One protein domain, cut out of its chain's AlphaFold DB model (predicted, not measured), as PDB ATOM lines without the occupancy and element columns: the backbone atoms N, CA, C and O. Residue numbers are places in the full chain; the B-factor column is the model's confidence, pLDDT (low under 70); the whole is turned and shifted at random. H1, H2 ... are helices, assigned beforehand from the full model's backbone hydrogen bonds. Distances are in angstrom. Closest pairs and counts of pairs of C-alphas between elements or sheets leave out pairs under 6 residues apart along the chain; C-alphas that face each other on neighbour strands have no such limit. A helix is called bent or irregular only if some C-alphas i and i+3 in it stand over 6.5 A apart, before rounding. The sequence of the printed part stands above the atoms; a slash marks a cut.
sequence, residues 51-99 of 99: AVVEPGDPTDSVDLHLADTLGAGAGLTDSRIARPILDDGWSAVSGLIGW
ATOM      1  N   ALA A  51     -23.216 -46.995 -37.515       96.56
ATOM      2  CA  ALA A  51     -22.497 -45.820 -37.038       96.56
ATOM      3  C   ALA A  51     -23.367 -45.060 -36.026       96.56
ATOM      4  O   ALA A  51     -24.457 -44.605 -36.367       96.56
ATOM      5  N   VAL A  52     -22.886 -44.934 -34.790       97.06
ATOM      6  CA  VAL A  52     -23.534 -44.188 -33.702       97.06
ATOM      7  C   VAL A  52     -22.472 -43.551 -32.821       97.06
ATOM      8  O   VAL A  52     -21.389 -44.110 -32.671       97.06
ATOM      9  N   VAL A  53     -22.802 -42.406 -32.231       97.69
ATOM     10  CA  VAL A  53     -21.946 -41.746 -31.242       97.69
ATOM     11  C   VAL A  53     -22.140 -42.436 -29.898       97.69
ATOM     12  O   VAL A  53     -23.249 -42.444 -29.364       97.69
ATOM     13  N   GLU A  54     -21.081 -43.027 -29.352       93.00
ATOM     14  CA  GLU A  54     -21.109 -43.619 -28.015       93.00
ATOM     15  C   GLU A  54     -20.946 -42.519 -26.946       93.00
ATOM     16  O   GLU A  54     -19.952 -41.797 -26.967       93.00
ATOM     17  N   PRO A  55     -21.854 -42.394 -25.955       90.38
ATOM     18  CA  PRO A  55     -21.781 -41.341 -24.936       90.38
ATOM     19  C   PRO A  55     -20.512 -41.359 -24.070       90.38
ATOM     20  O   PRO A  55     -20.243 -40.393 -23.359       90.38
ATOM     21  N   GLY A  56     -19.781 -42.476 -24.064       89.75
ATOM     22  CA  GLY A  56     -18.553 -42.662 -23.298       89.75
ATOM     23  C   GLY A  56     -17.284 -42.156 -23.986       89.75
ATOM     24  O   GLY A  56     -16.253 -42.079 -23.317       89.75
ATOM     25  N   ASP A  57     -17.335 -41.811 -25.276       94.75
ATOM     26  CA  ASP A  57     -16.178 -41.304 -26.014       94.75
ATOM     27  C   ASP A  57     -16.129 -39.765 -25.952       94.75
ATOM     28  O   ASP A  57     -16.931 -39.094 -26.601       94.75
ATOM     29  N   PRO A  58     -15.189 -39.159 -25.199       93.06
ATOM     30  CA  PRO A  58     -15.084 -37.703 -25.097       93.06
ATOM     31  C   PRO A  58     -14.557 -37.041 -26.380       93.06
ATOM     32  O   PRO A  58     -14.505 -35.811 -26.448       93.06
ATOM     33  N   THR A  59     -14.100 -37.829 -27.357       96.06
ATOM     34  CA  THR A  59     -13.591 -37.349 -28.645       96.06
ATOM     35  C   THR A  59     -14.635 -37.398 -29.757       96.06
ATOM     36  O   THR A  59     -14.390 -36.833 -30.823       96.06
ATOM     37  N   ASP A  60     -15.804 -37.989 -29.497       96.94
ATOM     38  CA  ASP A  60     -16.918 -38.069 -30.437       96.94
ATOM     39  C   ASP A  60     -18.096 -37.179 -29.999       96.94
ATOM     40  O   ASP A  60     -18.239 -36.795 -28.836       96.94
ATOM     41  N   SER A  61     -18.940 -36.785 -30.950       97.75
ATOM     42  CA  SER A  61     -20.166 -36.035 -30.675       97.75
ATOM     43  C   SER A  61     -21.145 -36.124 -31.839       97.75
ATOM     44  O   SER A  61     -20.758 -36.268 -32.999       97.75
ATOM     45  N   VAL A  62     -22.438 -35.941 -31.553       97.94
ATOM     46  CA  VAL A  62     -23.464 -35.898 -32.609       97.94
ATOM     47  C   VAL A  62     -23.214 -34.755 -33.595       97.94
ATOM     48  O   VAL A  62     -23.524 -34.880 -34.775       97.94
ATOM     49  N   ASP A  63     -22.604 -33.658 -33.148       97.88
ATOM     50  CA  ASP A  63     -22.254 -32.535 -34.018       97.88
ATOM     51  C   ASP A  63     -21.197 -32.926 -35.062       97.88
ATOM     52  O   ASP A  63     -21.349 -32.575 -36.236       97.88
ATOM     53  N   LEU A  64     -20.172 -33.687 -34.657       98.25
ATOM     54  CA  LEU A  64     -19.156 -34.226 -35.570       98.25
ATOM     55  C   LEU A  64     -19.783 -35.220 -36.553       98.25
ATOM     56  O   LEU A  64     -19.644 -35.060 -37.765       98.25
ATOM     57  N   HIS A  65     -20.569 -36.172 -36.049       98.19
ATOM     58  CA  HIS A  65     -21.258 -37.155 -36.887       98.19
ATOM     59  C   HIS A  65     -22.214 -36.492 -37.897       98.19
ATOM     60  O   HIS A  65     -22.302 -36.893 -39.063       98.19
ATOM     61  N   LEU A  66     -22.931 -35.444 -37.481       98.56
ATOM     62  CA  LEU A  66     -23.806 -34.678 -38.363       98.56
ATOM     63  C   LEU A  66     -23.005 -33.974 -39.458       98.56
ATOM     64  O   LEU A  66     -23.434 -33.994 -40.613       98.56
ATOM     65  N   ALA A  67     -21.857 -33.377 -39.130       98.38
ATOM     66  CA  ALA A  67     -20.988 -32.750 -40.121       98.38
ATOM     67  C   ALA A  67     -20.529 -33.762 -41.186       98.38
ATOM     68  O   ALA A  67     -20.654 -33.476 -42.380       98.38
ATOM     69  N   ASP A  68     -20.117 -34.963 -40.772       98.44
ATOM     70  CA  ASP A  68     -19.738 -36.048 -41.686       98.44
ATOM     71  C   ASP A  68     -20.916 -36.500 -42.560       98.44
ATOM     72  O   ASP A  68     -20.786 -36.639 -43.778       98.44
ATOM     73  N   THR A  69     -22.101 -36.654 -41.966       98.31
ATOM     74  CA  THR A  69     -23.321 -37.073 -42.679       98.31
ATOM     75  C   THR A  69     -23.758 -36.042 -43.724       98.31
ATOM     76  O   THR A  69     -24.182 -36.398 -44.829       98.31
ATOM     77  N   LEU A  70     -23.653 -34.750 -43.404       98.44
ATOM     78  CA  LEU A  70     -23.950 -33.662 -44.337       98.44
ATOM     79  C   LEU A  70     -22.896 -33.566 -45.445       98.44
ATOM     80  O   LEU A  70     -23.258 -33.379 -46.609       98.44
ATOM     81  N   GLY A  71     -21.614 -33.737 -45.100       98.38
ATOM     82  CA  GLY A  71     -20.506 -33.777 -46.053       98.38
ATOM     83  C   GLY A  71     -20.655 -34.917 -47.062       98.38
ATOM     84  O   GLY A  71     -20.618 -34.681 -48.270       98.38
ATOM     85  N   ALA A  72     -20.923 -36.134 -46.582       97.94
ATOM     86  CA  ALA A  72     -21.189 -37.305 -47.419       97.94
ATOM     87  C   ALA A  72     -22.452 -37.143 -48.283       97.94
ATOM     88  O   ALA A  72     -22.513 -37.636 -49.408       97.94
ATOM     89  N   GLY A  73     -23.452 -36.421 -47.772       97.31
ATOM     90  CA  GLY A  73     -24.707 -36.140 -48.463       97.31
ATOM     91  C   GLY A  73     -24.608 -35.188 -49.654       97.31
ATOM     92  O   GLY A  73     -25.584 -35.060 -50.392       97.31
ATOM     93  N   ALA A  74     -23.480 -34.491 -49.839       97.44
ATOM     94  CA  ALA A  74     -23.238 -33.582 -50.964       97.44
ATOM     95  C   ALA A  74     -24.381 -32.564 -51.216       97.44
ATOM     96  O   ALA A  74     -24.730 -32.265 -52.358       97.44
ATOM     97  N   GLY A  75     -24.983 -32.042 -50.139       96.88
ATOM     98  CA  GLY A  75     -26.087 -31.071 -50.192       96.88
ATOM     99  C   GLY A  75     -27.495 -31.668 -50.323       96.88
ATOM    100  O   GLY A  75     -28.463 -30.913 -50.380       96.88
ATOM    101  N   LEU A  76     -27.631 -32.998 -50.346       98.06
ATOM    102  CA  LEU A  76     -28.923 -33.698 -50.433       98.06
ATOM    103  C   LEU A  76     -29.463 -34.166 -49.074       98.06
ATOM    104  O   LEU A  76     -30.619 -34.575 -48.979       98.06
ATOM    105  N   THR A  77     -28.650 -34.098 -48.020       98.19
ATOM    106  CA  THR A  77     -29.065 -34.456 -46.659       98.19
ATOM    107  C   THR A  77     -29.706 -33.257 -45.961       98.19
ATOM    108  O   THR A  77     -29.061 -32.229 -45.761       98.19
ATOM    109  N   ASP A  78     -30.964 -33.397 -45.533       98.12
ATOM    110  CA  ASP A  78     -31.639 -32.398 -44.695       98.12
ATOM    111  C   ASP A  78     -31.184 -32.534 -43.236       98.12
ATOM    112  O   ASP A  78     -31.473 -33.530 -42.566       98.12
ATOM    113  N   SER A  79     -30.502 -31.512 -42.723       97.50
ATOM    114  CA  SER A  79     -29.992 -31.494 -41.349       97.50
ATOM    115  C   SER A  79     -31.093 -31.601 -40.294       97.50
ATOM    116  O   SER A  79     -30.855 -32.163 -39.225       97.50
ATOM    117  N   ARG A  80     -32.312 -31.129 -40.589       97.88
ATOM    118  CA  ARG A  80     -33.461 -31.197 -39.671       97.88
ATOM    119  C   ARG A  80     -33.981 -32.621 -39.498       97.88
ATOM    120  O   ARG A  80     -34.657 -32.893 -38.513       97.88
ATOM    121  N   ILE A  81     -33.682 -33.504 -40.451       97.44
ATOM    122  CA  ILE A  81     -34.030 -34.926 -40.398       97.44
ATOM    123  C   ILE A  81     -32.850 -35.751 -39.888       97.44
ATOM    124  O   ILE A  81     -33.040 -36.634 -39.060       97.44
ATOM    125  N   ALA A  82     -31.630 -35.451 -40.345       98.12
ATOM    126  CA  ALA A  82     -30.442 -36.198 -39.945       98.12
ATOM    127  C   ALA A  82     -30.134 -36.048 -38.450       98.12
ATOM    128  O   ALA A  82     -29.855 -37.046 -37.796       98.12
ATOM    129  N   ARG A  83     -30.232 -34.834 -37.888       98.31
ATOM    130  CA  ARG A  83     -29.881 -34.599 -36.480       98.31
ATOM    131  C   ARG A  83     -30.666 -35.491 -35.504       98.31
ATOM    132  O   ARG A  83     -30.004 -36.222 -34.780       98.31
ATOM    133  N   PRO A  84     -32.014 -35.515 -35.511       98.31
ATOM    134  CA  PRO A  84     -32.759 -36.378 -34.594       98.31
ATOM    135  C   PRO A  84     -32.399 -37.865 -34.724       98.31
ATOM    136  O   PRO A  84     -32.317 -38.564 -33.723       98.31
ATOM    137  N   ILE A  85     -32.131 -38.347 -35.946       97.94
ATOM    138  CA  ILE A  85     -31.725 -39.744 -36.181       97.94
ATOM    139  C   ILE A  85     -30.386 -40.050 -35.496       97.94
ATOM    140  O   ILE A  85     -30.221 -41.126 -34.924       97.94
ATOM    141  N   LEU A  86     -29.434 -39.117 -35.570       98.12
ATOM    142  CA  LEU A  86     -28.116 -39.265 -34.958       98.12
ATOM    143  C   LEU A  86     -28.166 -39.088 -33.435       98.12
ATOM    144  O   LEU A  86     -27.525 -39.863 -32.728       98.12
ATOM    145  N   ASP A  87     -28.960 -38.132 -32.939       97.75
ATOM    146  CA  ASP A  87     -29.193 -37.907 -31.505       97.75
ATOM    147  C   ASP A  87     -29.778 -39.170 -30.838       97.75
ATOM    148  O   ASP A  87     -29.310 -39.602 -29.784       97.75
ATOM    149  N   ASP A  88     -30.748 -39.823 -31.486       97.50
ATOM    150  CA  ASP A  88     -31.394 -41.042 -30.980       97.50
ATOM    151  C   ASP A  88     -30.559 -42.321 -31.211       97.50
ATOM    152  O   ASP A  88     -30.906 -43.401 -30.712       97.50
ATOM    153  N   GLY A  89     -29.453 -42.227 -31.959       97.19
ATOM    154  CA  GLY A  89     -28.699 -43.368 -32.482       97.19
ATOM    155  C   GLY A  89     -28.214 -44.336 -31.401       97.19
ATOM    156  O   GLY A  89     -28.473 -45.541 -31.483       97.19
ATOM    157  N   TRP A  90     -27.569 -43.825 -30.348       97.00
ATOM    158  CA  TRP A  90     -27.085 -44.666 -29.247       97.00
ATOM    159  C   TRP A  90     -28.222 -45.377 -28.512       97.00
ATOM    160  O   TRP A  90     -28.120 -46.568 -28.207       97.00
ATOM    161  N   SER A  91     -29.326 -44.671 -28.251       95.75
ATOM    162  CA  SER A  91     -30.493 -45.261 -27.590       95.75
ATOM    163  C   SER A  91     -31.108 -46.371 -28.443       95.75
ATOM    164  O   SER A  91     -31.535 -47.395 -27.905       95.75
ATOM    165  N   ALA A  92     -31.148 -46.197 -29.767       95.44
ATOM    166  CA  ALA A  92     -31.652 -47.209 -30.686       95.44
ATOM    167  C   ALA A  92     -30.771 -48.470 -30.688       95.44
ATOM    168  O   ALA A  92     -31.295 -49.573 -30.536       95.44
ATOM    169  N   VAL A  93     -29.444 -48.319 -30.792       95.25
ATOM    170  CA  VAL A  93     -28.497 -49.452 -30.756       95.25
ATOM    171  C   VAL A  93     -28.504 -50.148 -29.396       95.25
ATOM    172  O   VAL A  93     -28.571 -51.374 -29.344       95.25
ATOM    173  N   SER A  94     -28.534 -49.391 -28.300       94.81
ATOM    174  CA  SER A  94     -28.655 -49.951 -26.947       94.81
ATOM    175  C   SER A  94     -29.926 -50.790 -26.793       94.81
ATOM    176  O   SER A  94     -29.899 -51.857 -26.185       94.81
ATOM    177  N   GLY A  95     -31.035 -50.342 -27.393       93.25
ATOM    178  CA  GLY A  95     -32.283 -51.101 -27.437       93.25
ATOM    179  C   GLY A  95     -32.159 -52.425 -28.193       93.25
ATOM    180  O   GLY A  95     -32.688 -53.426 -27.726       93.25
ATOM    181  N   LEU A  96     -31.428 -52.451 -29.313       91.31
ATOM    182  CA  LEU A  96     -31.168 -53.681 -30.072       91.31
ATOM    183  C   LEU A  96     -30.299 -54.676 -29.293       91.31
ATOM    184  O   LEU A  96     -30.519 -55.875 -29.404       91.31
ATOM    185  N   ILE A  97     -29.321 -54.190 -28.524       92.44
ATOM    186  CA  ILE A  97     -28.454 -55.032 -27.683       92.44
ATOM    187  C   ILE A  97     -29.243 -55.648 -26.521       92.44
ATOM    188  O   ILE A  97     -28.940 -56.757 -26.088       92.44
ATOM    189  N   GLY A  98     -30.226 -54.917 -25.991       91.44
ATOM    190  CA  GLY A  98     -31.043 -55.358 -24.862       91.44
ATOM    191  C   GLY A  98     -32.188 -56.313 -25.211       91.44
ATOM    192  O   GLY A  98     -32.857 -56.777 -24.286       91.44
ATOM    193  N   TRP A  99     -32.446 -56.565 -26.496       85.50
ATOM    194  CA  TRP A  99     -33.456 -57.518 -26.973       85.50
ATOM    195  C   TRP A  99     -32.912 -58.944 -27.032       85.50
ATOM    196  O   TRP A  99     -33.663 -59.853 -26.609       85.50
TER     197      TRP A  99
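Overview. This is residues 51 to 99 of the 99 residues of the protein "FAD-binding protein" of Streptomyces sp. SID10244 (UniProt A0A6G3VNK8). A bent-back chain of three helices: H1 and H2 form a slanted pair, H2 folding back over H1 after a turn at residues 73 to 78, and H3 then continues the chain away from H1 toward the far end. Before H1, residues 51 to 61 make a wide loop that begins near the junction of H2 and H3 and swings round to the beginning of H1, while residues 71 to 76 stick out at the opposite end from H3. You have 49 residues printed, with three named helices in the order H1, H2, H3 and no named strand; the class is all helix. The whole is only just compact, close to loose, with a radius of gyration of the C-alphas of 11.6 A, and only just elongated, with spans of 35 by 23 by 14 A.

Arrangement. Start from the longest helix, H1, residues 62 to 72, and look across to H2, residues 79 to 87. The two touch, with 10 pairs of C-alphas within 8 A. Their closest C-alphas are those of Val 62 and Asp 87, 6.2 A apart, and their centres are 9.7 A apart. Their lines stand at a steep tilt of 48 degrees, and they run opposite ways. Going outward from H2, you come to H3, residues 89 to 97; H2 and H3 meet only through their link. H1 and H3 are apart. In the backbones of H1 and H3, every O i to N i+4 pair is within hydrogen-bond range; in H2, 3 of 5 are.

Along the chain. Find C-alpha 62 at (-23.464, -35.898, -32.609), where H1 begins; from there its 11 residues run 15.0 A to C-alpha 72 at (-21.189, -37.305, -47.419). Then look for Ser 79, where H2 begins; its nine residues reach Asp 87, 11.8 A from first to last C-alpha. H2 is neither bent nor irregular, but only just: C-alphas 81 and 84 are 6.1 A apart. H3 goes from Gly 89 to Ile 97, 12.6 A from first to last C-alpha, and ends at C-alpha 97 at (-28.454, -55.032, -27.683).

Size, cuts and confidence. The two C-alphas farthest apart are those of Gly 75, in the stretch 71 to 76 that stands free, and Trp 99, the chain's last residue, at 36.0 A. From the first printed C-alpha, that of Ala 51, to that of Trp 99 is 18.9 A. The link from H1 to H2, six residues, is short; the link from H2 to H3, the single residue Asp 88, is tight. The printed part has no cut. The mean pLDDT of the printed part is 96.3, and no printed residue is under 70.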